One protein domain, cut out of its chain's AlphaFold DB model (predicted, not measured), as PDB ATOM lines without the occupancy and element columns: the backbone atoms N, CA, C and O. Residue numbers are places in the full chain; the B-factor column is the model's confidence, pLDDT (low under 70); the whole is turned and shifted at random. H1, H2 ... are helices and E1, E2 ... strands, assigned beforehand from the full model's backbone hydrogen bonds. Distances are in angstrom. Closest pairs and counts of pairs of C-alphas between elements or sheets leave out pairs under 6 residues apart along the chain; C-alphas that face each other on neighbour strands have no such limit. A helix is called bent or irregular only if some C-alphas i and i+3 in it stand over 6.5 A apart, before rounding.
ATOM      1  N   ALA A  34      13.976  14.078 -30.816       76.62
ATOM      2  CA  ALA A  34      12.635  13.838 -31.362       76.62
ATOM      3  C   ALA A  34      12.445  14.495 -32.734       76.62
ATOM      4  O   ALA A  34      11.644  14.038 -33.547       76.62
ATOM      5  N   ILE A  35      13.207  15.556 -32.995       81.19
ATOM      6  CA  ILE A  35      13.247  16.266 -34.268       81.19
ATOM      7  C   ILE A  35      14.572  15.930 -34.945       81.19
ATOM      8  O   ILE A  35      15.598  15.911 -34.276       81.19
ATOM      9  N   GLY A  36      14.529  15.641 -36.249       77.50
ATOM     10  CA  GLY A  36      15.657  15.117 -37.023       77.50
ATOM     11  C   GLY A  36      16.927  15.972 -36.954       77.50
ATOM     12  O   GLY A  36      17.731  15.848 -36.037       77.50
ATOM     13  N   HIS A  37      17.184  16.790 -37.973       85.81
ATOM     14  CA  HIS A  37      18.403  17.597 -37.998       85.81
ATOM     15  C   HIS A  37      18.262  18.872 -37.159       85.81
ATOM     16  O   HIS A  37      17.244  19.562 -37.201       85.81
ATOM     17  N   LEU A  38      19.327  19.217 -36.427       90.19
ATOM     18  CA  LEU A  38      19.361  20.386 -35.542       90.19
ATOM     19  C   LEU A  38      19.108  21.709 -36.288       90.19
ATOM     20  O   LEU A  38      18.567  22.643 -35.706       90.19
ATOM     21  N   ASP A  39      19.457  21.802 -37.571       92.00
ATOM     22  CA  ASP A  39      19.243  22.999 -38.391       92.00
ATOM     23  C   ASP A  39      17.765  23.264 -38.721       92.00
ATOM     24  O   ASP A  39      17.427  24.364 -39.156       92.00
ATOM     25  N   LEU A  40      16.874  22.294 -38.500       94.25
ATOM     26  CA  LEU A  40      15.425  22.500 -38.562       94.25
ATOM     27  C   LEU A  40      14.889  23.248 -37.336       94.25
ATOM     28  O   LEU A  40      13.743  23.689 -37.344       94.25
ATOM     29  N   VAL A  41      15.673  23.376 -36.267       95.62
ATOM     30  CA  VAL A  41      15.183  23.930 -34.995       95.62
ATOM     31  C   VAL A  41      16.132  24.917 -34.336       95.62
ATOM     32  O   VAL A  41      15.712  25.627 -33.432       95.62
ATOM     33  N   VAL A  42      17.389  24.998 -34.767       97.12
ATOM     34  CA  VAL A  42      18.384  25.920 -34.220       97.12
ATOM     35  C   VAL A  42      19.164  26.585 -35.346       97.12
ATOM     36  O   VAL A  42      19.793  25.922 -36.176       97.12
ATOM     37  N   THR A  43      19.207  27.917 -35.314       97.44
ATOM     38  CA  THR A  43      19.983  28.721 -36.259       97.44
ATOM     39  C   THR A  43      20.870  29.729 -35.536       97.44
ATOM     40  O   THR A  43      20.370  30.676 -34.928       97.44
ATOM     41  N   PRO A  44      22.206  29.565 -35.601       95.88
ATOM     42  CA  PRO A  44      23.140  30.574 -35.116       95.88
ATOM     43  C   PRO A  44      22.994  31.878 -35.907       95.88
ATOM     44  O   PRO A  44      23.026  31.853 -37.137       95.88
ATOM     45  N   LEU A  45      22.891  33.012 -35.208       95.56
ATOM     46  CA  LEU A  45      22.692  34.340 -35.813       95.56
ATOM     47  C   LEU A  45      23.995  35.153 -35.927       95.56
ATOM     48  O   LEU A  45      23.995  36.274 -36.429       95.56
ATOM     49  N   GLY A  46      25.112  34.586 -35.463       89.69
ATOM     50  CA  GLY A  46      26.378  35.294 -35.276       89.69
ATOM     51  C   GLY A  46      26.507  35.891 -33.871       89.69
ATOM     52  O   GLY A  46      25.530  36.036 -33.136       89.69
ATOM     53  N   GLY A  47      27.743  36.197 -33.466       89.56
ATOM     54  CA  GLY A  47      28.035  36.605 -32.089       89.56
ATOM     55  C   GLY A  47      27.566  35.557 -31.073       89.56
ATOM     56  O   GLY A  47      27.717  34.357 -31.296       89.56
ATOM     57  N   LYS A  48      26.973  36.016 -29.966       95.19
ATOM     58  CA  LYS A  48      26.355  35.166 -28.938       95.19
ATOM     59  C   LYS A  48      24.838  35.019 -29.122       95.19
ATOM     60  O   LYS A  48      24.141  34.815 -28.144       95.19
ATOM     61  N   ARG A  49      24.310  35.135 -30.345       97.56
ATOM     62  CA  ARG A  49      22.863  35.100 -30.623       97.56
ATOM     63  C   ARG A  49      22.463  33.817 -31.353       97.56
ATOM     64  O   ARG A  49      23.119  33.420 -32.320       97.56
ATOM     65  N   VAL A  50      21.371  33.186 -30.928       98.38
ATOM     66  CA  VAL A  50      20.855  31.940 -31.518       98.38
ATOM     67  C   VAL A  50      19.331  31.984 -31.616       98.38
ATOM     68  O   VAL A  50      18.652  32.307 -30.648       98.38
ATOM     69  N   ALA A  51      18.785  31.631 -32.776       98.44
ATOM     70  CA  ALA A  51      17.362  31.374 -32.952       98.44
ATOM     71  C   ALA A  51      17.042  29.905 -32.644       98.44
ATOM     72  O   ALA A  51      17.769  29.015 -33.089       98.44
ATOM     73  N   VAL A  52      15.956  29.657 -31.913       98.44
ATOM     74  CA  VAL A  52      15.441  28.321 -31.590       98.44
ATOM     75  C   VAL A  52      13.956  28.259 -31.944       98.44
ATOM     76  O   VAL A  52      13.200  29.178 -31.625       98.44
ATOM     77  N   ALA A  53      13.540  27.180 -32.600       98.19
ATOM     78  CA  ALA A  53      12.151  26.932 -32.947       98.19
ATOM     79  C   ALA A  53      11.264  26.850 -31.696       98.19
ATOM     80  O   ALA A  53      11.654  26.315 -30.659       98.19
ATOM     81  N   ASP A  54      10.048  27.359 -31.833       98.62
ATOM     82  CA  ASP A  54       9.012  27.394 -30.817       98.62
ATOM     83  C   ASP A  54       7.756  26.725 -31.367       98.62
ATOM     84  O   ASP A  54       6.925  27.335 -32.053       98.62
ATOM     85  N   SER A  55       7.648  25.423 -31.097       98.38
ATOM     86  CA  SER A  55       6.522  24.630 -31.575       98.38
ATOM     87  C   SER A  55       5.219  24.969 -30.857       98.38
ATOM     88  O   SER A  55       4.142  24.802 -31.424       98.38
ATOM     89  N   ARG A  56       5.293  25.479 -29.621       98.62
ATOM     90  CA  ARG A  56       4.115  25.902 -28.862       98.62
ATOM     91  C   ARG A  56       3.512  27.157 -29.474       98.62
ATOM     92  O   ARG A  56       2.310  27.182 -29.720       98.62
ATOM     93  N   TRP A  57       4.341  28.154 -29.781       98.75
ATOM     94  CA  TRP A  57       3.901  29.355 -30.481       98.75
ATOM     95  C   TRP A  57       3.321  29.007 -31.854       98.75
ATOM     96  O   TRP A  57       2.207  29.432 -32.170       98.75
ATOM     97  N   GLY A  58       4.009  28.176 -32.642       98.75
ATOM     98  CA  GLY A  58       3.486  27.795 -33.952       98.75
ATOM     99  C   GLY A  58       2.163  27.019 -33.876       98.75
ATOM    100  O   GLY A  58       1.241  27.299 -34.643       98.75
ATOM    101  N   ALA A  59       2.009  26.127 -32.891       98.75
ATOM    102  CA  ALA A  59       0.745  25.444 -32.612       98.75
ATOM    103  C   ALA A  59      -0.384  26.419 -32.236       98.75
ATOM    104  O   ALA A  59      -1.515  26.256 -32.693       98.75
ATOM    105  N   THR A  60      -0.092  27.445 -31.431       98.81
ATOM    106  CA  THR A  60      -1.065  28.488 -31.070       98.81
ATOM    107  C   THR A  60      -1.533  29.267 -32.296       98.81
ATOM    108  O   THR A  60      -2.739  29.429 -32.478       98.81
ATOM    109  N   VAL A  61      -0.607  29.695 -33.163       98.75
ATOM    110  CA  VAL A  61      -0.946  30.425 -34.398       98.75
ATOM    111  C   VAL A  61      -1.769  29.548 -35.344       98.75
ATOM    112  O   VAL A  61      -2.801  29.993 -35.842       98.75
ATOM    113  N   ALA A  62      -1.380  28.285 -35.543       98.50
ATOM    114  CA  ALA A  62      -2.128  27.351 -36.385       98.50
ATOM    115  C   ALA A  62      -3.544  27.081 -35.844       98.50
ATOM    116  O   ALA A  62      -4.512  27.100 -36.603       98.50
ATOM    117  N   ARG A  63      -3.696  26.899 -34.526       98.69
ATOM    118  CA  ARG A  63      -5.012  26.713 -33.894       98.69
ATOM    119  C   ARG A  63      -5.904  27.942 -34.061       98.69
ATOM    120  O   ARG A  63      -7.099  27.809 -34.326       98.69
ATOM    121  N   GLN A  64      -5.330  29.136 -33.918       98.56
ATOM    122  CA  GLN A  64      -6.052  30.379 -34.165       98.56
ATOM    123  C   GLN A  64      -6.479  30.480 -35.633       98.56
ATOM    124  O   GLN A  64      -7.638  30.794 -35.890       98.56
ATOM    125  N   ALA A  65      -5.598  30.140 -36.578       98.25
ATOM    126  CA  ALA A  65      -5.927  30.104 -38.001       98.25
ATOM    127  C   ALA A  65      -7.108  29.163 -38.294       98.25
ATOM    128  O   ALA A  65      -8.049  29.569 -38.966       98.25
ATOM    129  N   MET A  66      -7.121  27.958 -37.709       97.94
ATOM    130  CA  MET A  66      -8.243  27.013 -37.839       97.94
ATOM    131  C   MET A  66      -9.560  27.544 -37.262       97.94
ATOM    132  O   MET A  66     -10.629  27.179 -37.742       97.94
ATOM    133  N   THR A  67      -9.495  28.382 -36.226       97.94
ATOM    134  CA  THR A  67     -10.686  28.969 -35.592       97.94
ATOM    135  C   THR A  67     -11.224  30.154 -36.393       97.94
ATOM    136  O   THR A  67     -12.434  30.322 -36.506       97.94
ATOM    137  N   VAL A  68     -10.327  30.985 -36.931       98.06
ATOM    138  CA  VAL A  68     -10.671  32.220 -37.650       98.06
ATOM    139  C   VAL A  68     -11.090  31.933 -39.090       98.06
ATOM    140  O   VAL A  68     -12.109  32.450 -39.537       98.06
ATOM    141  N   ASP A  69     -10.321  31.113 -39.808       97.75
ATOM    142  CA  ASP A  69     -10.587  30.752 -41.201       97.75
ATOM    143  C   ASP A  69     -10.199  29.284 -41.481       97.75
ATOM    144  O   ASP A  69      -9.138  28.990 -42.048       97.75
ATOM    145  N   PRO A  70     -11.064  28.321 -41.109       97.50
ATOM    146  CA  PRO A  70     -10.827  26.907 -41.398       97.50
ATOM    147  C   PRO A  70     -10.775  26.601 -42.903       97.50
ATOM    148  O   PRO A  70     -10.179  25.599 -43.305       97.50
ATOM    149  N   THR A  71     -11.372  27.448 -43.751       98.00
ATOM    150  CA  THR A  71     -11.362  27.254 -45.209       98.00
ATOM    151  C   THR A  71      -9.975  27.533 -45.776       98.00
ATOM    152  O   THR A  71      -9.488  26.744 -46.588       98.00
ATOM    153  N   ALA A  72      -9.304  28.591 -45.314       97.62
ATOM    154  CA  ALA A  72      -7.925  28.885 -45.700       97.62
ATOM    155  C   ALA A  72      -6.950  27.778 -45.272       97.62
ATOM    156  O   ALA A  72      -6.082  27.391 -46.056       97.62
ATOM    157  N   VAL A  73      -7.121  27.211 -44.071       98.12
ATOM    158  CA  VAL A  73      -6.289  26.085 -43.606       98.12
ATOM    159  C   VAL A  73      -6.467  24.858 -44.504       98.12
ATOM    160  O   VAL A  73      -5.485  24.301 -44.996       98.12
ATOM    161  N   ARG A  74      -7.714  24.485 -44.813       98.12
ATOM    162  CA  ARG A  74      -8.000  23.390 -45.755       98.12
ATOM    163  C   ARG A  74      -7.474  23.665 -47.162       98.12
ATOM    164  O   ARG A  74      -7.049  22.736 -47.853       98.12
ATOM    165  N   ALA A  75      -7.505  24.920 -47.607       97.94
ATOM    166  CA  ALA A  75      -6.953  25.322 -48.897       97.94
ATOM    167  C   ALA A  75      -5.426  25.154 -48.934       97.94
ATOM    168  O   ALA A  75      -4.909  24.639 -49.925       97.94
ATOM    169  N   PHE A  76      -4.725  25.506 -47.852       97.75
ATOM    170  CA  PHE A  76      -3.294  25.239 -47.689       97.75
ATOM    171  C   PHE A  76      -2.984  23.737 -47.778       97.75
ATOM    172  O   PHE A  76      -2.136  23.331 -48.576       97.75
ATOM    173  N   GLU A  77      -3.700  22.896 -47.028       97.56
ATOM    174  CA  GLU A  77      -3.494  21.441 -47.058       97.56
ATOM    175  C   GLU A  77      -3.763  20.875 -48.460       97.56
ATOM    176  O   GLU A  77      -2.945  20.137 -49.012       97.56
ATOM    177  N   SER A  78      -4.862  21.302 -49.088       96.94
ATOM    178  CA  SER A  78      -5.214  20.913 -50.457       96.94
ATOM    179  C   SER A  78      -4.157  21.351 -51.475       96.94
ATOM    180  O   SER A  78      -3.886  20.632 -52.439       96.94
ATOM    181  N   ALA A  79      -3.564  22.533 -51.298       96.00
ATOM    182  CA  ALA A  79      -2.491  23.022 -52.155       96.00
ATOM    183  C   ALA A  79      -1.224  22.170 -51.999       96.00
ATOM    184  O   ALA A  79      -0.600  21.828 -53.004       96.00
ATOM    185  N   CYS A  80      -0.887  21.770 -50.770       95.62
ATOM    186  CA  CYS A  80       0.227  20.864 -50.503       95.62
ATOM    187  C   CYS A  80       0.034  19.513 -51.207       95.62
ATOM    188  O   CYS A  80       0.948  19.043 -51.881       95.62
ATOM    189  N   GLU A  81      -1.159  18.917 -51.120       94.88
ATOM    190  CA  GLU A  81      -1.469  17.670 -51.828       94.88
ATOM    191  C   GLU A  81      -1.346  17.827 -53.351       94.88
ATOM    192  O   GLU A  81      -0.648  17.055 -54.012       94.88
ATOM    193  N   LYS A  82      -1.992  18.850 -53.926       94.38
ATOM    194  CA  LYS A  82      -2.019  19.078 -55.383       94.38
ATOM    195  C   LYS A  82      -0.638  19.369 -55.961       94.38
ATOM    196  O   LYS A  82      -0.317  18.897 -57.046       94.38
ATOM    197  N   MET A  83       0.183  20.130 -55.244       92.88
ATOM    198  CA  MET A  83       1.511  20.538 -55.711       92.88
ATOM    199  C   MET A  83       2.624  19.571 -55.300       92.88
ATOM    200  O   MET A  83       3.791  19.830 -55.599       92.88
ATOM    201  N   PHE A  84       2.289  18.439 -54.672       92.12
ATOM    202  CA  PHE A  84       3.272  17.465 -54.199       92.12
ATOM    203  C   PHE A  84       4.227  16.986 -55.305       92.12
ATOM    204  O   PHE A  84       5.434  16.911 -55.095       92.12
ATOM    205  N   PHE A  85       3.707  16.734 -56.509       91.12
ATOM    206  CA  PHE A  85       4.507  16.348 -57.678       91.12
ATOM    207  C   PHE A  85       4.793  17.515 -58.637       91.12
ATOM    208  O   PHE A  85       5.201  17.299 -59.775       91.12
ATOM    209  N   GLY A  86       4.552  18.757 -58.205       89.12
ATOM    210  CA  GLY A  86       4.725  19.959 -59.023       89.12
ATOM    211  C   GLY A  86       3.623  20.205 -60.060       89.12
ATOM    212  O   GLY A  86       3.667  21.229 -60.734       89.12
ATOM    213  N   HIS A  87       2.631  19.313 -60.182       90.19
ATOM    214  CA  HIS A  87       1.495  19.477 -61.089       90.19
ATOM    215  C   HIS A  87       0.204  18.871 -60.498       90.19
ATOM    216  O   HIS A  87       0.238  17.717 -60.056       90.19
ATOM    217  N   PRO A  88      -0.939  19.587 -60.536       91.06
ATOM    218  CA  PRO A  88      -2.192  19.163 -59.898       91.06
ATOM    219  C   PRO A  88      -2.835  17.917 -60.519       91.06
ATOM    220  O   PRO A  88      -3.641  17.265 -59.862       91.06
ATOM    221  N   ASP A  89      -2.466  17.558 -61.747       93.75
ATOM    222  CA  ASP A  89      -3.016  16.378 -62.434       93.75
ATOM    223  C   ASP A  89      -2.209  15.093 -62.178       93.75
ATOM    224  O   ASP A  89      -2.560  14.022 -62.670       93.75
ATOM    225  N   ILE A  90      -1.106  15.175 -61.425       92.00
ATOM    226  CA  ILE A  90      -0.294  14.004 -61.084       92.00
ATOM    227  C   ILE A  90      -0.718  13.509 -59.703       92.00
ATOM    228  O   ILE A  90      -0.442  14.153 -58.692       92.00
ATOM    229  N   ASP A  91      -1.375  12.353 -59.655       90.69
ATOM    230  CA  ASP A  91      -1.777  11.696 -58.403       90.69
ATOM    231  C   ASP A  91      -0.779  10.629 -57.940       90.69
ATOM    232  O   ASP A  91      -0.791  10.219 -56.780       90.69
ATOM    233  N   GLN A  92       0.078  10.155 -58.845       90.81
ATOM    234  CA  GLN A  92       1.014   9.070 -58.581       90.81
ATOM    235  C   GLN A  92       2.218   9.122 -59.525       90.81
ATOM    236  O   GLN A  92       2.092   9.503 -60.689       90.81
ATOM    237  N   LEU A  93       3.369   8.657 -59.043       89.50
ATOM    238  CA  LEU A  93       4.565   8.400 -59.845       89.50
ATOM    239  C   LEU A  93       5.062   6.975 -59.600       89.50
ATOM    240  O   LEU A  93       4.999   6.476 -58.479       89.50
ATOM    241  N   ASN A  94       5.600   6.342 -60.641       89.38
ATOM    242  CA  ASN A  94       6.317   5.075 -60.524       89.38
ATOM    243  C   ASN A  94       7.811   5.318 -60.741       89.38
ATOM    244  O   ASN A  94       8.198   5.987 -61.701       89.38
ATOM    245  N   ASP A  95       8.655   4.779 -59.865       83.25
ATOM    246  CA  ASP A  95      10.100   4.792 -60.081       83.25
ATOM    247  C   ASP A  95      10.535   3.712 -61.093       83.25
ATOM    248  O   ASP A  95       9.749   2.880 -61.550       83.25
ATOM    249  N   ARG A  96      11.828   3.697 -61.444       87.62
ATOM    250  CA  ARG A  96      12.397   2.731 -62.406       87.62
ATOM    251  C   ARG A  96      12.308   1.267 -61.961       87.62
ATOM    252  O   ARG A  96      12.497   0.381 -62.785       87.62
ATOM    253  N   LYS A  97      12.079   1.012 -60.672       87.19
ATOM    254  CA  LYS A  97      11.911  -0.327 -60.094       87.19
ATOM    255  C   LYS A  97      10.429  -0.713 -59.991       87.19
ATOM    256  O   LYS A  97      10.121  -1.775 -59.462       87.19
ATOM    257  N   GLY A  98       9.525   0.130 -60.500       83.62
ATOM    258  CA  GLY A  98       8.083  -0.071 -60.428       83.62
ATOM    259  C   GLY A  98       7.479   0.307 -59.078       83.62
ATOM    260  O   GLY A  98       6.318  -0.013 -58.831       83.62
ATOM    261  N   HIS A  99       8.224   0.977 -58.189       82.56
ATOM    262  CA  HIS A  99       7.652   1.417 -56.923       82.56
ATOM    263  C   HIS A  99       6.770   2.636 -57.131       82.56
ATOM    264  O   HIS A  99       7.213   3.668 -57.637       82.56
ATOM    265  N   ARG A 100       5.547   2.530 -56.627       85.31
ATOM    266  CA  ARG A 100       4.562   3.599 -56.641       85.31
ATOM    267  C   ARG A 100       4.794   4.586 -55.491       85.31
ATOM    268  O   ARG A 100       5.155   4.200 -54.373       85.31
ATOM    269  N   ILE A 101       4.612   5.868 -55.775       85.75
ATOM    270  CA  ILE A 101       4.492   6.956 -54.805       85.75
ATOM    271  C   ILE A 101       3.165   7.633 -55.104       85.75
ATOM    272  O   ILE A 101       2.963   8.106 -56.218       85.75
ATOM    273  N   ASP A 102       2.279   7.663 -54.119       88.75
ATOM    274  CA  ASP A 102       0.988   8.330 -54.216       88.75
ATOM    275  C   ASP A 102       1.069   9.752 -53.671       88.75
ATOM    276  O   ASP A 102       1.885  10.054 -52.793       88.75
ATOM    277  N   ARG A 103       0.181  10.610 -54.168       90.69
ATOM    278  CA  ARG A 103      -0.094  11.911 -53.572       90.69
ATOM    279  C   ARG A 103      -0.440  11.729 -52.085       90.69
ATOM    280  O   ARG A 103      -1.260  10.861 -51.757       90.69
ATOM    281  N   PRO A 104       0.154  12.527 -51.181       90.50
ATOM    282  CA  PRO A 104      -0.177  12.463 -49.768       90.50
ATOM    283  C   PRO A 104      -1.632  12.876 -49.533       90.50
ATOM    284  O   PRO A 104      -2.200  13.652 -50.295       90.50
ATOM    285  N   LYS A 105      -2.221  12.357 -48.456       91.69
ATOM    286  CA  LYS A 105      -3.534  12.776 -47.957       91.69
ATOM    287  C   LYS A 105      -3.329  13.441 -46.603       91.69
ATOM    288  O   LYS A 105      -3.032  12.749 -45.630       91.69
ATOM    289  N   ILE A 106      -3.377  14.766 -46.585       92.94
ATOM    290  CA  ILE A 106      -3.083  15.630 -45.441       92.94
ATOM    291  C   ILE A 106      -4.139  16.712 -45.198       92.94
ATOM    292  O   ILE A 106      -3.986  17.487 -44.258       92.94
ATOM    293  N   VAL A 107      -5.202  16.782 -46.000       95.56
ATOM    294  CA  VAL A 107      -6.381  17.583 -45.642       95.56
ATOM    295  C   VAL A 107      -6.933  17.117 -44.290       95.56
ATOM    296  O   VAL A 107      -6.999  15.920 -44.011       95.56
ATOM    297  N   ASP A 108      -7.308  18.082 -43.449       95.25
ATOM    298  CA  ASP A 108      -7.754  17.932 -42.061       95.25
ATOM    299  C   ASP A 108      -6.682  17.425 -41.077       95.25
ATOM    300  O   ASP A 108      -6.997  17.017 -39.955       95.25
ATOM    301  N   HIS A 109      -5.398  17.455 -41.449       95.56
ATOM    302  CA  HIS A 109      -4.313  16.987 -40.581       95.56
ATOM    303  C   HIS A 109      -3.636  18.104 -39.770       95.56
ATOM    304  O   HIS A 109      -2.826  17.789 -38.891       95.56
ATOM    305  N   THR A 110      -3.987  19.380 -39.973       97.31
ATOM    306  CA  THR A 110      -3.432  20.510 -39.202       97.31
ATOM    307  C   THR A 110      -3.594  20.312 -37.692       97.31
ATOM    308  O   THR A 110      -2.635  20.511 -36.947       97.31
ATOM    309  N   GLU A 111      -4.751  19.834 -37.214       97.50
ATOM    310  CA  GLU A 111      -4.956  19.564 -35.779       97.50
ATOM    311  C   GLU A 111      -4.005  18.473 -35.267       97.50
ATOM    312  O   GLU A 111      -3.440  18.584 -34.179       97.50
ATOM    313  N   THR A 112      -3.736  17.445 -36.076       96.75
ATOM    314  CA  THR A 112      -2.752  16.412 -35.720       96.75
ATOM    315  C   THR A 112      -1.347  17.008 -35.607       96.75
ATOM    316  O   THR A 112      -0.621  16.688 -34.663       96.75
ATOM    317  N   ALA A 113      -0.971  17.910 -36.520       97.00
ATOM    318  CA  ALA A 113       0.307  18.619 -36.467       97.00
ATOM    319  C   ALA A 113       0.405  19.555 -35.248       97.00
ATOM    320  O   ALA A 113       1.448  19.605 -34.597       97.00
ATOM    321  N   ILE A 114      -0.686  20.230 -34.873       98.50
ATOM    322  CA  ILE A 114      -0.781  21.037 -33.646       98.50
ATOM    323  C   ILE A 114      -0.516  20.167 -32.412       98.50
ATOM    324  O   ILE A 114       0.313  20.517 -31.571       98.50
ATOM    325  N   GLN A 115      -1.174  19.010 -32.302       98.25
ATOM    326  CA  GLN A 115      -0.972  18.108 -31.164       98.25
ATOM    327  C   GLN A 115       0.456  17.549 -31.118       98.25
ATOM    328  O   GLN A 115       1.041  17.443 -30.040       98.25
ATOM    329  N   ALA A 116       1.048  17.225 -32.271       96.62
ATOM    330  CA  ALA A 116       2.446  16.807 -32.350       96.62
ATOM    331  C   ALA A 116       3.412  17.926 -31.926       96.62
ATOM    332  O   ALA A 116       4.312  17.690 -31.119       96.62
ATOM    333  N   SER A 117       3.164  19.160 -32.368       98.00
ATOM    334  CA  SER A 117       3.949  20.342 -31.995       98.00
ATOM    335  C   SER A 117       3.962  20.576 -30.489       98.00
ATOM    336  O   SER A 117       5.009  20.875 -29.912       98.00
ATOM    337  N   LEU A 118       2.818  20.392 -29.827       98.19
ATOM    338  CA  LEU A 118       2.719  20.532 -28.375       98.19
ATOM    339  C   LEU A 118       3.507  19.451 -27.622       98.19
ATOM    340  O   LEU A 118       4.038  19.748 -26.554       98.19
ATOM    341  N   LYS A 119       3.626  18.233 -28.170       96.25
ATOM    342  CA  LYS A 119       4.397  17.136 -27.553       96.25
ATOM    343  C   LYS A 119       5.906  17.387 -27.555       96.25
ATOM    344  O   LYS A 119       6.582  16.944 -26.636       96.25
ATOM    345  N   VAL A 120       6.430  18.083 -28.567       95.00
ATOM    346  CA  VAL A 120       7.874  18.375 -28.690       95.00
ATOM    347  C   VAL A 120       8.283  19.721 -28.083       95.00
ATOM    348  O   VAL A 120       9.471  20.031 -28.024       95.00
ATOM    349  N   ALA A 121       7.323  20.524 -27.617       96.94
ATOM    350  CA  ALA A 121       7.579  21.871 -27.109       96.94
ATOM    351  C   ALA A 121       8.561  21.885 -25.928       96.94
ATOM    352  O   ALA A 121       9.518  22.654 -25.939       96.94
ATOM    353  N   ASP A 122       8.391  20.980 -24.964       95.69
ATOM    354  CA  ASP A 122       9.248  20.932 -23.775       95.69
ATOM    355  C   ASP A 122      10.700  20.543 -24.128       95.69
ATOM    356  O   ASP A 122      11.648  20.969 -23.465       95.69
ATOM    357  N   GLU A 123      10.902  19.767 -25.202       94.94
ATOM    358  CA  GLU A 123      12.240  19.469 -25.725       94.94
ATOM    359  C   GLU A 123      12.893  20.708 -26.348       94.94
ATOM    360  O   GLU A 123      14.069  20.978 -26.100       94.94
ATOM    361  N   LEU A 124      12.130  21.510 -27.092       96.50
ATOM    362  CA  LEU A 124      12.614  22.770 -27.663       96.50
ATOM    363  C   LEU A 124      12.883  23.839 -26.595       96.50
ATOM    364  O   LEU A 124      13.822  24.629 -26.735       96.50
ATOM    365  N   ASP A 125      12.096  23.867 -25.521       97.56
ATOM    366  CA  ASP A 125      12.314  24.748 -24.367       97.56
ATOM    367  C   ASP A 125      13.589  24.360 -23.616       97.56
ATOM    368  O   ASP A 125      14.407  25.213 -23.263       97.56
ATOM    369  N   MET A 126      13.819  23.058 -23.446       96.62
ATOM    370  CA  MET A 126      15.054  22.530 -22.873       96.62
ATOM    371  C   MET A 126      16.282  22.884 -23.721       96.62
ATOM    372  O   MET A 126      17.279  23.344 -23.164       96.62
ATOM    373  N   ILE A 127      16.214  22.709 -25.048       96.38
ATOM    374  CA  ILE A 127      17.299  23.083 -25.972       96.38
ATOM    375  C   ILE A 127      17.614  24.578 -25.842       96.38
ATOM    376  O   ILE A 127      18.779  24.952 -25.707       96.38
ATOM    377  N   ALA A 128      16.590  25.437 -25.820       97.94
ATOM    378  CA  ALA A 128      16.771  26.868 -25.590       97.94
ATOM    379  C   ALA A 128      17.419  27.165 -24.230       97.94
ATOM    380  O   ALA A 128      18.351  27.966 -24.159       97.94
ATOM    381  N   GLY A 129      16.986  26.489 -23.163       98.12
ATOM    382  CA  GLY A 129      17.582  26.616 -21.834       98.12
ATOM    383  C   GLY A 129      19.064  26.234 -21.806       98.12
ATOM    384  O   GLY A 129      19.873  26.980 -21.261       98.12
ATOM    385  N   GLN A 130      19.441  25.124 -22.445       97.12
ATOM    386  CA  GLN A 130      20.835  24.667 -22.533       97.12
ATOM    387  C   GLN A 130      21.714  25.641 -23.330       97.12
ATOM    388  O   GLN A 130      22.834  25.942 -22.920       97.12
ATOM    389  N   ILE A 131      21.202  26.185 -24.439       97.56
ATOM    390  CA  ILE A 131      21.909  27.203 -25.233       97.56
ATOM    391  C   ILE A 131      22.094  28.490 -24.416       97.56
ATOM    392  O   ILE A 131      23.181  29.067 -24.410       97.56
ATOM    393  N   SER A 132      21.065  28.903 -23.672       98.19
ATOM    394  CA  SER A 132      21.129  30.066 -22.782       98.19
ATOM    395  C   SER A 132      22.144  29.880 -21.648       98.19
ATOM    396  O   SER A 132      22.995  30.740 -21.422       98.19
ATOM    397  N   GLN A 133      22.149  28.709 -21.000       97.69
ATOM    398  CA  GLN A 133      23.131  28.342 -19.968       97.69
ATOM    399  C   GLN A 133      24.571  28.331 -20.495       97.69
ATOM    400  O   GLN A 133      25.500  28.640 -19.751       97.69
ATOM    401  N   ALA A 134      24.764  28.039 -21.784       96.31
ATOM    402  CA  ALA A 134      26.060  28.148 -22.452       96.31
ATOM    403  C   ALA A 134      26.480  29.606 -22.757       96.31
ATOM    404  O   ALA A 134      27.533  29.833 -23.357       96.31
ATOM    405  N   GLY A 135      25.689  30.601 -22.341       97.19
ATOM    406  CA  GLY A 135      26.005  32.024 -22.441       97.19
ATOM    407  C   GLY A 135      25.578  32.682 -23.752       97.19
ATOM    408  O   GLY A 135      26.148  33.718 -24.108       97.19
ATOM    409  N   TYR A 136      24.625  32.088 -24.473       98.12
ATOM    410  CA  TYR A 136      24.038  32.659 -25.685       98.12
ATOM    411  C   TYR A 136      22.690  33.320 -25.387       98.12
ATOM    412  O   TYR A 136      21.888  32.827 -24.602       98.12
ATOM    413  N   GLU A 137      22.405  34.415 -26.072       98.44
ATOM    414  CA  GLU A 137      21.075  35.000 -26.152       98.44
ATOM    415  C   GLU A 137      20.210  34.178 -27.114       98.44
ATOM    416  O   GLU A 137      20.596  33.923 -28.262       98.44
ATOM    417  N   VAL A 138      19.037  33.757 -26.640       98.62
ATOM    418  CA  VAL A 138      18.129  32.877 -27.380       98.62
ATOM    419  C   VAL A 138      16.892  33.634 -27.841       98.62
ATOM    420  O   VAL A 138      16.193  34.257 -27.046       98.62
ATOM    421  N   PHE A 139      16.575  33.500 -29.127       98.62
ATOM    422  CA  PHE A 139      15.386  34.064 -29.750       98.62
ATOM    423  C   PHE A 139      14.456  32.953 -30.223       98.62
ATOM    424  O   PHE A 139      14.864  32.054 -30.952       98.62
ATOM    425  N   ARG A 140      13.190  33.021 -29.823       98.62
ATOM    426  CA  ARG A 140      12.158  32.059 -30.223       98.62
ATOM    427  C   ARG A 140      11.576  32.422 -31.591       98.62
ATOM    428  O   ARG A 140      11.302  33.602 -31.826       98.62
ATOM    429  N   ILE A 141      11.409  31.425 -32.461       98.69
ATOM    430  CA  ILE A 141      10.850  31.534 -33.822       98.69
ATOM    431  C   ILE A 141       9.673  30.557 -33.937       98.69
ATOM    432  O   ILE A 141       9.871  29.394 -33.596       98.69
ATOM    433  N   PRO A 142       8.479  30.952 -34.415       98.69
ATOM    434  CA  PRO A 142       7.348  30.029 -34.487       98.69
ATOM    435  C   PRO A 142       7.680  28.848 -35.401       98.69
ATOM    436  O   PRO A 142       8.429  28.987 -36.368       98.69
ATOM    437  N   SER A 143       7.140  27.671 -35.102       98.19
ATOM    438  CA  SER A 143       7.295  26.496 -35.958       98.19
ATOM    439  C   SER A 143       6.139  25.518 -35.772       98.19
ATOM    440  O   SER A 143       5.634  25.373 -34.664       98.19
ATOM    441  N   LEU A 144       5.708  24.838 -36.834       98.00
ATOM    442  CA  LEU A 144       4.692  23.785 -36.740       98.00
ATOM    443  C   LEU A 144       5.350  22.439 -37.042       98.00
ATOM    444  O   LEU A 144       5.614  22.114 -38.198       98.00
ATOM    445  N   VAL A 145       5.644  21.686 -35.983       96.12
ATOM    446  CA  VAL A 145       6.310  20.382 -36.027       96.12
ATOM    447  C   VAL A 145       5.252  19.271 -36.124       96.12
ATOM    448  O   VAL A 145       4.456  19.110 -35.195       96.12
ATOM    449  N   PRO A 146       5.205  18.502 -37.221       94.88
ATOM    450  CA  PRO A 146       4.277  17.389 -37.382       94.88
ATOM    451  C   PRO A 146       4.729  16.168 -36.569       94.88
ATOM    452  O   PRO A 146       5.808  16.148 -35.978       94.88
ATOM    453  N   ASP A 147       3.904  15.123 -36.549       90.88
ATOM    454  CA  ASP A 147       4.336  13.818 -36.046       90.88
ATOM    455  C   ASP A 147       5.382  13.236 -37.007       90.88
ATOM    456  O   ASP A 147       5.048  12.891 -38.135       90.88
ATOM    457  N   LEU A 148       6.635  13.153 -36.556       85.12
ATOM    458  CA  LEU A 148       7.770  12.637 -37.329       85.12
ATOM    459  C   LEU A 148       7.972  11.124 -37.149       85.12
ATOM    460  O   LEU A 148       8.989  10.579 -37.582       85.12
ATOM    461  N   THR A 149       7.047  10.432 -36.479       84.69
ATOM    462  CA  THR A 149       7.119   8.976 -36.327       84.69
ATOM    463  C   THR A 149       6.959   8.321 -37.700       84.69
ATOM    464  O   THR A 149       5.917   8.525 -38.327       84.69
ATOM    465  N   PRO A 150       7.925   7.510 -38.180       81.12
ATOM    466  CA  PRO A 150       7.813   6.851 -39.477       81.12
ATOM    467  C   PRO A 150       6.535   6.015 -39.552       81.12
ATOM    468  O   PRO A 150       6.318   5.113 -38.738       81.12
ATOM    469  N   ARG A 151       5.678   6.310 -40.529       79.88
ATOM    470  CA  ARG A 151       4.464   5.533 -40.806       79.88
ATOM    471  C   ARG A 151       4.689   4.748 -42.075       79.88
ATOM    472  O   ARG A 151       5.126   5.325 -43.059       79.88
ATOM    473  N   LEU A 152       4.404   3.453 -42.070       80.75
ATOM    474  CA  LEU A 152       4.537   2.625 -43.264       80.75
ATOM    475  C   LEU A 152       3.168   2.441 -43.920       80.75
ATOM    476  O   LEU A 152       2.172   2.213 -43.237       80.75
ATOM    477  N   ASN A 153       3.116   2.519 -45.246       74.75
ATOM    478  CA  ASN A 153       1.935   2.125 -46.004       74.75
ATOM    479  C   ASN A 153       1.807   0.587 -46.061       74.75
ATOM    480  O   ASN A 153       2.669  -0.149 -45.577       74.75
ATOM    481  N   SER A 154       0.754   0.078 -46.707       72.75
ATOM    482  CA  SER A 154       0.517  -1.368 -46.870       72.75
ATOM    483  C   SER A 154       1.637  -2.116 -47.609       72.75
ATOM    484  O   SER A 154       1.730  -3.334 -47.494       72.75
ATOM    485  N   SER A 155       2.505  -1.403 -48.336       70.31
ATOM    486  CA  SER A 155       3.698  -1.955 -48.994       70.31
ATOM    487  C   SER A 155       4.972  -1.891 -48.136       70.31
ATOM    488  O   SER A 155       6.051  -2.210 -48.626       70.31
ATOM    489  N   GLY A 156       4.875  -1.464 -46.871       74.62
ATOM    490  CA  GLY A 156       6.018  -1.341 -45.962       74.62
ATOM    491  C   GLY A 156       6.916  -0.128 -46.229       74.62
ATOM    492  O   GLY A 156       8.027  -0.070 -45.708       74.62
ATOM    493  N   LYS A 157       6.462   0.840 -47.036       73.12
ATOM    494  CA  LYS A 157       7.220   2.047 -47.396       73.12
ATOM    495  C   LYS A 157       6.793   3.229 -46.539       73.12
ATOM    496  O   LYS A 157       5.603   3.397 -46.283       73.12
ATOM    497  N   GLU A 158       7.756   4.054 -46.141       78.50
ATOM    498  CA  GLU A 158       7.486   5.260 -45.363       78.50
ATOM    499  C   GLU A 158       6.541   6.209 -46.113       78.50
ATOM    500  O   GLU A 158       6.720   6.513 -47.296       78.50
ATOM    501  N   MET A 159       5.497   6.626 -45.407       78.69
ATOM    502  CA  MET A 159       4.525   7.607 -45.837       78.69
ATOM    503  C   MET A 159       5.095   9.000 -45.632       78.69
ATOM    504  O   MET A 159       5.791   9.280 -44.660       78.69
ATOM    505  N   VAL A 160       4.740   9.876 -46.557       82.44
ATOM    506  CA  VAL A 160       5.051  11.296 -46.490       82.44
ATOM    507  C   VAL A 160       4.353  11.908 -45.275       82.44
ATOM    508  O   VAL A 160       3.191  11.599 -44.997       82.44
ATOM    509  N   HIS A 161       5.066  12.775 -44.561       85.75
ATOM    510  CA  HIS A 161       4.553  13.446 -43.373       85.75
ATOM    511  C   HIS A 161       3.775  14.708 -43.749       85.75
ATOM    512  O   HIS A 161       3.933  15.262 -44.837       85.75
ATOM    513  N   TYR A 162       2.959  15.196 -42.817       92.69
ATOM    514  CA  TYR A 162       2.473  16.572 -42.887       92.69
ATOM    515  C   TYR A 162       3.680  17.532 -42.975       92.69
ATOM    516  O   TYR A 162       4.714  17.231 -42.377       92.69
ATOM    517  N   PRO A 163       3.606  18.654 -43.713       94.56
ATOM    518  CA  PRO A 163       4.744  19.556 -43.883       94.56
ATOM    519  C   PRO A 163       5.286  20.079 -42.545       94.56
ATOM    520  O   PRO A 163       4.545  20.636 -41.733       94.56
ATOM    521  N   PHE A 164       6.597  19.938 -42.323       95.56
ATOM    522  CA  PHE A 164       7.271  20.582 -41.195       95.56
ATOM    523  C   PHE A 164       7.559  22.056 -41.503       95.56
ATOM    524  O   PHE A 164       8.512  22.393 -42.207       95.56
ATOM    525  N   LEU A 165       6.758  22.951 -40.920       97.56
ATOM    526  CA  LEU A 165       6.895  24.397 -41.100       97.56
ATOM    527  C   LEU A 165       8.006  24.939 -40.185       97.56
ATOM    528  O   LEU A 165       7.764  25.386 -39.057       97.56
ATOM    529  N   SER A 166       9.250  24.824 -40.654       96.81
ATOM    530  CA  SER A 166      10.463  25.235 -39.943       96.81
ATOM    531  C   SER A 166      10.980  26.599 -40.414       96.81
ATOM    532  O   SER A 166      11.834  26.720 -41.292       96.81
ATOM    533  N   TYR A 167      10.557  27.652 -39.723       98.31
ATOM    534  CA  TYR A 167      11.054  29.010 -39.965       98.31
ATOM    535  C   TYR A 167      12.416  29.297 -39.318       98.31
ATOM    536  O   TYR A 167      12.926  30.415 -39.395       98.31
ATOM    537  N   SER A 168      13.023  28.295 -38.672       97.25
ATOM    538  CA  SER A 168      14.431  28.329 -38.268       97.25
ATOM    539  C   SER A 168      15.361  27.814 -39.368       97.25
ATOM    540  O   SER A 168      16.527  28.200 -39.368       97.25
ATOM    541  N   ASN A 169      14.886  27.011 -40.328       96.75
ATOM    542  CA  ASN A 169      15.711  26.464 -41.411       96.75
ATOM    543  C   ASN A 169      15.925  27.480 -42.549       96.75
ATOM    544  O   ASN A 169      15.515  27.289 -43.694       96.75
ATOM    545  N   VAL A 170      16.569  28.589 -42.205       97.00
ATOM    546  CA  VAL A 170      16.776  29.745 -43.078       97.00
ATOM    547  C   VAL A 170      18.196  29.800 -43.630       97.00
ATOM    548  O   VAL A 170      19.135  29.239 -43.054       97.00
ATOM    549  N   LEU A 171      18.370  30.549 -44.717       95.94
ATOM    550  CA  LEU A 171      19.686  30.992 -45.164       95.94
ATOM    551  C   LEU A 171      19.927  32.418 -44.660       95.94
ATOM    552  O   LEU A 171      19.123  33.312 -44.906       95.94
ATOM    553  N   LEU A 172      21.045  32.620 -43.964       95.38
ATOM    554  CA  LEU A 172      21.477  33.932 -43.487       95.38
ATOM    555  C   LEU A 172      22.648  34.436 -44.319       95.38
ATOM    556  O   LEU A 172      23.625  33.711 -44.543       95.38
ATOM    557  N   GLU A 173      22.568  35.696 -44.715       93.00
ATOM    558  CA  GLU A 173      23.590  36.378 -45.489       93.00
ATOM    559  C   GLU A 173      23.922  37.734 -44.868       93.00
ATOM    560  O   GLU A 173      23.039  38.461 -44.422       93.00
ATOM    561  N   THR A 174      25.207  38.084 -44.876       91.12
ATOM    562  CA  THR A 174      25.663  39.437 -44.557       91.12
ATOM    563  C   THR A 174      26.418  39.983 -45.758       91.12
ATOM    564  O   THR A 174      27.450  39.427 -46.137       91.12
ATOM    565  N   ARG A 175      25.934  41.082 -46.342       88.00
ATOM    566  CA  ARG A 175      26.623  41.817 -47.414       88.00
ATOM    567  C   ARG A 175      26.631  43.301 -47.084       88.00
ATOM    568  O   ARG A 175      25.582  43.867 -46.806       88.00
ATOM    569  N   ASN A 176      27.808  43.927 -47.117       87.56
ATOM    570  CA  ASN A 176      27.982  45.361 -46.845       87.56
ATOM    571  C   ASN A 176      27.317  45.804 -45.523       87.56
ATOM    572  O   ASN A 176      26.605  46.801 -45.480       87.56
ATOM    573  N   GLY A 177      27.471  45.001 -44.464       86.25
ATOM    574  CA  GLY A 177      26.864  45.252 -43.149       86.25
ATOM    575  C   GLY A 177      25.359  44.962 -43.042       86.25
ATOM    576  O   GLY A 177      24.846  44.883 -41.931       86.25
ATOM    577  N   ARG A 178      24.650  44.731 -44.156       92.19
ATOM    578  CA  ARG A 178      23.228  44.357 -44.165       92.19
ATOM    579  C   ARG A 178      23.072  42.864 -43.902       92.19
ATOM    580  O   ARG A 178      23.675  42.055 -44.607       92.19
ATOM    581  N   GLN A 179      22.261  42.513 -42.906       96.06
ATOM    582  CA  GLN A 179      21.899  41.133 -42.588       96.06
ATOM    583  C   GLN A 179      20.566  40.789 -43.254       96.06
ATOM    584  O   GLN A 179      19.539  41.375 -42.919       96.06
ATOM    585  N   THR A 180      20.581  39.836 -44.181       97.75
ATOM    586  CA  THR A 180      19.393  39.347 -44.886       97.75
ATOM    587  C   THR A 180      19.109  37.910 -44.470       97.75
ATOM    588  O   THR A 180      20.018  37.076 -44.402       97.75
ATOM    589  N   VAL A 181      17.841  37.613 -44.200       98.12
ATOM    590  CA  VAL A 181      17.337  36.252 -44.032       98.12
ATOM    591  C   VAL A 181      16.498  35.886 -45.243       98.12
ATOM    592  O   VAL A 181      15.546  36.578 -45.590       98.12
ATOM    593  N   TYR A 182      16.853  34.781 -45.883       98.19
ATOM    594  CA  TYR A 182      15.995  34.138 -46.861       98.19
ATOM    595  C   TYR A 182      15.110  33.161 -46.087       98.19
ATOM    596  O   TYR A 182      15.599  32.168 -45.535       98.19
ATOM    597  N   LEU A 183      13.832  33.505 -45.967       98.44
ATOM    598  CA  LEU A 183      12.862  32.833 -45.113       98.44
ATOM    599  C   LEU A 183      11.977  31.926 -45.976       98.44
ATOM    600  O   LEU A 183      11.277  32.452 -46.841       98.44
ATOM    601  N   PRO A 184      11.976  30.590 -45.788       98.00
ATOM    602  CA  PRO A 184      11.044  29.735 -46.509       98.00
ATOM    603  C   PRO A 184       9.603  30.129 -46.175       98.00
ATOM    604  O   PRO A 184       9.286  30.441 -45.027       98.00
ATOM    605  N   GLN A 185       8.749  30.107 -47.191       98.00
ATOM    606  CA  GLN A 185       7.307  30.246 -47.050       98.00
ATOM    607  C   GLN A 185       6.636  28.952 -47.477       98.00
ATOM    608  O   GLN A 185       7.001  28.331 -48.490       98.00
ATOM    609  N   TYR A 186       5.646  28.554 -46.693       97.69
ATOM    610  CA  TYR A 186       4.975  27.274 -46.859       97.69
ATOM    611  C   TYR A 186       3.548  27.427 -47.388       97.69
ATOM    612  O   TYR A 186       3.015  26.476 -47.947       97.69
ATOM    613  N   GLY A 187       2.956  28.616 -47.295       97.25
ATOM    614  CA  GLY A 187       1.611  28.914 -47.786       97.25
ATOM    615  C   GLY A 187       0.531  28.868 -46.706       97.25
ATOM    616  O   GLY A 187      -0.650  28.937 -47.041       97.25
ATOM    617  N   LEU A 188       0.906  28.762 -45.426       97.94
ATOM    618  CA  LEU A 188      -0.016  28.926 -44.302       97.94
ATOM    619  C   LEU A 188       0.179  30.334 -43.730       97.94
ATOM    620  O   LEU A 188       0.906  30.521 -42.752       97.94
ATOM    621  N   ALA A 189      -0.487  31.304 -44.365       98.19
ATOM    622  CA  ALA A 189      -0.229  32.738 -44.203       98.19
ATOM    623  C   ALA A 189      -0.068  33.207 -42.742       98.19
ATOM    624  O   ALA A 189       0.947  33.826 -42.449       98.19
ATOM    625  N   PRO A 190      -0.935  32.839 -41.772       98.50
ATOM    626  CA  PRO A 190      -0.756  33.295 -40.391       98.50
ATOM    627  C   PRO A 190       0.583  32.890 -39.753       98.50
ATOM    628  O   PRO A 190       1.132  33.634 -38.943       98.50
ATOM    629  N   LEU A 191       1.116  31.713 -40.097       98.44
ATOM    630  CA  LEU A 191       2.422  31.259 -39.611       98.44
ATOM    631  C   LEU A 191       3.578  31.878 -40.395       98.44
ATOM    632  O   LEU A 191       4.578  32.258 -39.785       98.44
ATOM    633  N   ASP A 192       3.427  31.964 -41.715       98.75
ATOM    634  CA  ASP A 192       4.384  32.600 -42.620       98.75
ATOM    635  C   ASP A 192       4.626  34.068 -42.200       98.75
ATOM    636  O   ASP A 192       5.770  34.479 -41.975       98.75
ATOM    637  N   ASP A 193       3.544  34.811 -41.955       98.69
ATOM    638  CA  ASP A 193       3.547  36.210 -41.521       98.69
ATOM    639  C   ASP A 193       4.166  36.380 -40.128       98.69
ATOM    640  O   ASP A 193       5.023  37.244 -39.920       98.69
ATOM    641  N   ALA A 194       3.773  35.535 -39.165       98.75
ATOM    642  CA  ALA A 194       4.312  35.577 -37.805       98.75
ATOM    643  C   ALA A 194       5.828  35.327 -37.788       98.75
ATOM    644  O   ALA A 194       6.571  35.986 -37.055       98.75
ATOM    645  N   ALA A 195       6.305  34.396 -38.618       98.69
ATOM    646  CA  ALA A 195       7.727  34.137 -38.775       98.69
ATOM    647  C   ALA A 195       8.460  35.317 -39.422       98.69
ATOM    648  O   ALA A 195       9.510  35.732 -38.921       98.69
ATOM    649  N   ALA A 196       7.911  35.881 -40.501       98.81
ATOM    650  CA  ALA A 196       8.499  37.024 -41.191       98.81
ATOM    651  C   ALA A 196       8.601  38.242 -40.268       98.81
ATOM    652  O   ALA A 196       9.669  38.850 -40.156       98.81
ATOM    653  N   GLN A 197       7.530  38.558 -39.535       98.75
ATOM    654  CA  GLN A 197       7.545  39.605 -38.517       98.75
ATOM    655  C   GLN A 197       8.637  39.349 -37.477       98.75
ATOM    656  O   GLN A 197       9.433  40.244 -37.189       98.75
ATOM    657  N   ARG A 198       8.726  38.120 -36.954       98.69
ATOM    658  CA  ARG A 198       9.714  37.796 -35.925       98.69
ATOM    659  C   ARG A 198      11.144  38.012 -36.410       98.69
ATOM    660  O   ARG A 198      11.965  38.549 -35.677       98.69
ATOM    661  N   TRP A 199      11.451  37.632 -37.644       98.69
ATOM    662  CA  TRP A 199      12.773  37.866 -38.218       98.69
ATOM    663  C   TRP A 199      13.082  39.355 -38.438       98.69
ATOM    664  O   TRP A 199      14.215  39.775 -38.180       98.69
ATOM    665  N   ARG A 200      12.087  40.169 -38.823       98.56
ATOM    666  CA  ARG A 200      12.232  41.638 -38.911       98.56
ATOM    667  C   ARG A 200      12.562  42.250 -37.547       98.56
ATOM    668  O   ARG A 200      13.482  43.056 -37.448       98.56
ATOM    669  N   GLU A 201      11.882  41.819 -36.483       98.19
ATOM    670  CA  GLU A 201      12.150  42.267 -35.103       98.19
ATOM    671  C   GLU A 201      13.576  41.945 -34.632       98.19
ATOM    672  O   GLU A 201      14.139  42.662 -33.807       98.19
ATOM    673  N   LEU A 202      14.191  40.883 -35.167       97.50
ATOM    674  CA  LEU A 202      15.580  40.517 -34.871       97.50
ATOM    675  C   LEU A 202      16.621  41.370 -35.609       97.50
ATOM    676  O   LEU A 202      17.822  41.169 -35.379       97.50
ATOM    677  N   GLY A 203      16.170  42.301 -36.457       97.00
ATOM    678  CA  GLY A 203      16.994  43.228 -37.228       97.00
ATOM    679  C   GLY A 203      17.380  42.728 -38.619       97.00
ATOM    680  O   GLY A 203      18.274  43.307 -39.234       97.00
ATOM    681  N   PHE A 204      16.751  41.659 -39.117       98.25
ATOM    682  CA  PHE A 204      17.032  41.143 -40.454       98.25
ATOM    683  C   PHE A 204      16.139  41.787 -41.509       98.25
ATOM    684  O   PHE A 204      14.943  42.001 -41.313       98.25
ATOM    685  N   ASP A 205      16.725  42.004 -42.676       98.12
ATOM    686  CA  ASP A 205      15.989  42.195 -43.914       98.12
ATOM    687  C   ASP A 205      15.425  40.845 -44.379       98.12
ATOM    688  O   ASP A 205      16.181  39.893 -44.588       98.12
ATOM    689  N   VAL A 206      14.102  40.733 -44.488       98.56
ATOM    690  CA  VAL A 206      13.432  39.454 -44.759       98.56
ATOM    691  C   VAL A 206      13.122  39.328 -46.243       98.56
ATOM    692  O   VAL A 206      12.314  40.084 -46.778       98.56
ATOM    693  N   ASN A 207      13.735  38.334 -46.882       98.38
ATOM    694  CA  ASN A 207      13.424  37.901 -48.236       98.38
ATOM    695  C   ASN A 207      12.629  36.588 -48.183       98.38
ATOM    696  O   ASN A 207      13.173  35.527 -47.876       98.38
ATOM    697  N   GLU A 208      11.331  36.671 -48.440       98.38
ATOM    698  CA  GLU A 208      10.396  35.547 -48.376       98.38
ATOM    699  C   GLU A 208      10.520  34.666 -49.631       98.38
ATOM    700  O   GLU A 208      10.406  35.147 -50.758       98.38
ATOM    701  N   ILE A 209      10.758  33.364 -49.445       97.62
ATOM    702  CA  ILE A 209      10.980  32.405 -50.534       97.62
ATOM    703  C   ILE A 209       9.837  31.380 -50.575       97.62
ATOM    704  O   ILE A 209       9.827  30.451 -49.760       97.62
ATOM    705  N   PRO A 210       8.878  31.505 -51.509       95.50
ATOM    706  CA  PRO A 210       7.747  30.587 -51.616       95.50
ATOM    707  C   PRO A 210       8.128  29.201 -52.141       95.50
ATOM    708  O   PRO A 210       9.172  29.005 -52.760       95.50
ATOM    709  N   GLY A 211       7.227  28.236 -51.924       92.06
ATOM    710  CA  GLY A 211       7.295  26.901 -52.530       92.06
ATOM    711  C   GLY A 211       7.942  25.814 -51.667       92.06
ATOM    712  O   GLY A 211       8.227  24.731 -52.177       92.06
ATOM    713  N   PHE A 212       8.156  26.050 -50.368       94.62
ATOM    714  CA  PHE A 212       8.832  25.079 -49.494       94.62
ATOM    715  C   PHE A 212       7.921  24.014 -48.872       94.62
ATOM    716  O   PHE A 212       8.433  23.061 -48.279       94.62
ATOM    717  N   ALA A 213       6.601  24.100 -49.064       92.81
ATOM    718  CA  ALA A 213       5.649  23.096 -48.581       92.81
ATOM    719  C   ALA A 213       6.019  21.672 -49.031       92.81
ATOM    720  O   ALA A 213       6.141  20.769 -48.204       92.81
ATOM    721  N   THR A 214       6.307  21.480 -50.323       90.88
ATOM    722  CA  THR A 214       6.667  20.161 -50.862       90.88
ATOM    723  C   THR A 214       7.968  19.627 -50.274       90.88
ATOM    724  O   THR A 214       8.021  18.475 -49.855       90.88
ATOM    725  N   SER A 215       9.005  20.463 -50.170       90.00
ATOM    726  CA  SER A 215      10.273  20.055 -49.550       90.00
ATOM    727  C   SER A 215      10.090  19.660 -48.078       90.00
ATOM    728  O   SER A 215      10.664  18.664 -47.633       90.00
ATOM    729  N   SER A 216       9.227  20.373 -47.350       92.25
ATOM    730  CA  SER A 216       8.960  20.113 -45.930       92.25
ATOM    731  C   SER A 216       8.198  18.832 -45.641       92.25
ATOM    732  O   SER A 216       8.374  18.252 -44.571       92.25
ATOM    733  N   MET A 217       7.430  18.331 -46.605       90.44
ATOM    734  CA  MET A 217       6.808  17.008 -46.521       90.44
ATOM    735  C   MET A 217       7.838  15.864 -46.601       90.44
ATOM    736  O   MET A 217       7.578  14.761 -46.121       90.44
ATOM    737  N   TYR A 218       9.038  16.137 -47.128       85.00
ATOM    738  CA  TYR A 218      10.198  15.233 -47.102       85.00
ATOM    739  C   TYR A 218      11.175  15.530 -45.950       85.00
ATOM    740  O   TYR A 218      12.293  15.019 -45.939       85.00
ATOM    741  N   GLY A 219      10.781  16.374 -44.989       83.62
ATOM    742  CA  GLY A 219      11.615  16.739 -43.842       83.62
ATOM    743  C   GLY A 219      12.727  17.749 -44.151       83.62
ATOM    744  O   GLY A 219      13.645  17.897 -43.347       83.62
ATOM    745  N   GLY A 220      12.670  18.431 -45.302       86.00
ATOM    746  CA  GLY A 220      13.632  19.460 -45.699       86.00
ATOM    747  C   GLY A 220      13.057  20.876 -45.684       86.00
ATOM    748  O   GLY A 220      11.851  21.090 -45.718       86.00
ATOM    749  N   ALA A 221      13.932  21.872 -45.670       89.25
ATOM    750  CA  ALA A 221      13.577  23.265 -45.921       89.25
ATOM    751  C   ALA A 221      14.746  23.974 -46.634       89.25
ATOM    752  O   ALA A 221      15.646  23.314 -47.161       89.25
ATOM    753  N   LEU A 222      14.727  25.307 -46.712       91.38
ATOM    754  CA  LEU A 222      15.653  26.082 -47.546       91.38
ATOM    755  C   LEU A 222      17.130  25.801 -47.246       91.38
ATOM    756  O   LEU A 222      17.932  25.614 -48.164       91.38
ATOM    757  N   ARG A 223      17.515  25.739 -45.970       91.00
ATOM    758  CA  ARG A 223      18.909  25.481 -45.589       91.00
ATOM    759  C   ARG A 223      19.347  24.063 -45.946       91.00
ATOM    760  O   ARG A 223      20.501  23.877 -46.326       91.00
ATOM    761  N   CYS A 224      18.440  23.088 -45.908       90.12
ATOM    762  CA  CYS A 224      18.730  21.717 -46.338       90.12
ATOM    763  C   CYS A 224      19.049  21.625 -47.841       90.12
ATOM    764  O   CYS A 224      19.776  20.725 -48.259       90.12
ATOM    765  N   SER A 225      18.542  22.559 -48.652       87.62
ATOM    766  CA  SER A 225      18.777  22.622 -50.101       87.62
ATOM    767  C   SER A 225      20.016  23.428 -50.501       87.62
ATOM    768  O   SER A 225      20.275  23.597 -51.692       87.62
ATOM    769  N   THR A 226      20.790  23.950 -49.543       88.50
ATOM    770  CA  THR A 226      21.920  24.846 -49.829       88.50
ATOM    771  C   THR A 226      23.205  24.418 -49.125       88.50
ATOM    772  O   THR A 226      23.210  23.778 -48.074       88.50
TER     773      THR A 226
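What this domain is: This is residues 34 to 226 of the 238 residues of an uncharacterized protein of Planctomycetaceae bacterium (UniProt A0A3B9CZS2). Two small three-stranded sheets, E1 E2 E5 and E6 E7 E8, open like a V, with edge strands E1 and E6 close together and helix H4 filling the mouth between E5 and E8. H3b covers the other face of the first sheet, H1 packs on E5, and the small hairpin E3 E4 lies far from both sheets, toward the end that residues 152 to 157 of a long loop also reach. The printed part has 193 residues with five named helices and eight named strands, in the order E1 E2 H1 H2 E3 E4 H3 E5 E6 E7 H4 E8 H5; both three-stranded sheets are mixed, E3 and E4 are antiparallel, and the class is mixed, helices and strands. It is compact, with a radius of gyration of the C-alphas of 17.0 A and spans of 51 by 36 by 36 A.

How they stand to each other: E2, residues 49 to 54, is the inner strand between E1, residues 42 to 46, and E5, residues 137 to 144. E1 and E2 form an antiparallel hairpin, with N 43 and O 51 at 2.9 A; E2 and E5 are parallel, with N 52 and O 139 at 2.8 A. H3, residues 110 to 133, was assigned as one helix by its hydrogen bonds but is bent, C-alphas 119 and 122 being 7.2 A apart; its arms H3a, residues 110 to 119, and H3b, residues 122 to 133, stand at a steep tilt of 48 degrees. H3b lies over E2 and E5 at a height over the sheet of 9.0 A, and H3a only grazes the sheet. H4, residues 189 to 201, is on the opposite face, over E5, at a height of 8.9 A. H4 is also on the sheet of E6, residues 171 to 175, E7, residues 178 to 184, and E8, residues 205 to 209, over E8 at 9.0 A, helix and sheet making two layers. E6 and E7 form a hairpin, with N 173 and O 180 at 2.9 A; E7 and E8 are parallel, with N 183 and O 207 at 2.9 A. E7, H4 and E8 are a strand-helix-strand unit, two parallel neighbour strands joined through a helix, with a right-handed crossover. H1, residues 55 to 68, touches H3a at Ala 59 and Ile 114, whose C-alphas are 4.8 A apart, at a shallow tilt of 27 degrees, opposite ways. H2, residues 70 to 82, and H5, residues 213 to 217, are close but not clearly touching, their closest C-alphas, Cys 80 and Ala 213, being 6.2 A apart. E3, residues 92 to 94, and E4, residues 100 to 102, form a hairpin, with N 93 and O 101 at 2.9 A. In H1, H2, H3a, H3b, H4 and H5 every O i to N i+4 pair is within hydrogen-bond range.

Where its parts are: E1 begins at C-alpha 42, (18.384, 25.920, -34.220), and H5 ends at C-alpha 217, (6.808, 17.008, -46.521). From first to last C-alpha, E5 measures 22.5 A, H1 19.8 A, E7 19.2 A, H2 18.3 A and H4 18.1 A.

The domain as a whole: The two C-alphas farthest apart, those of Ser 154 and Asn 176, are 54.2 A apart. The printed part has no cut, and the link from E5 to E6, 26 residues, is long. The mean pLDDT of the printed part is 93.6, and no printed residue is under 70.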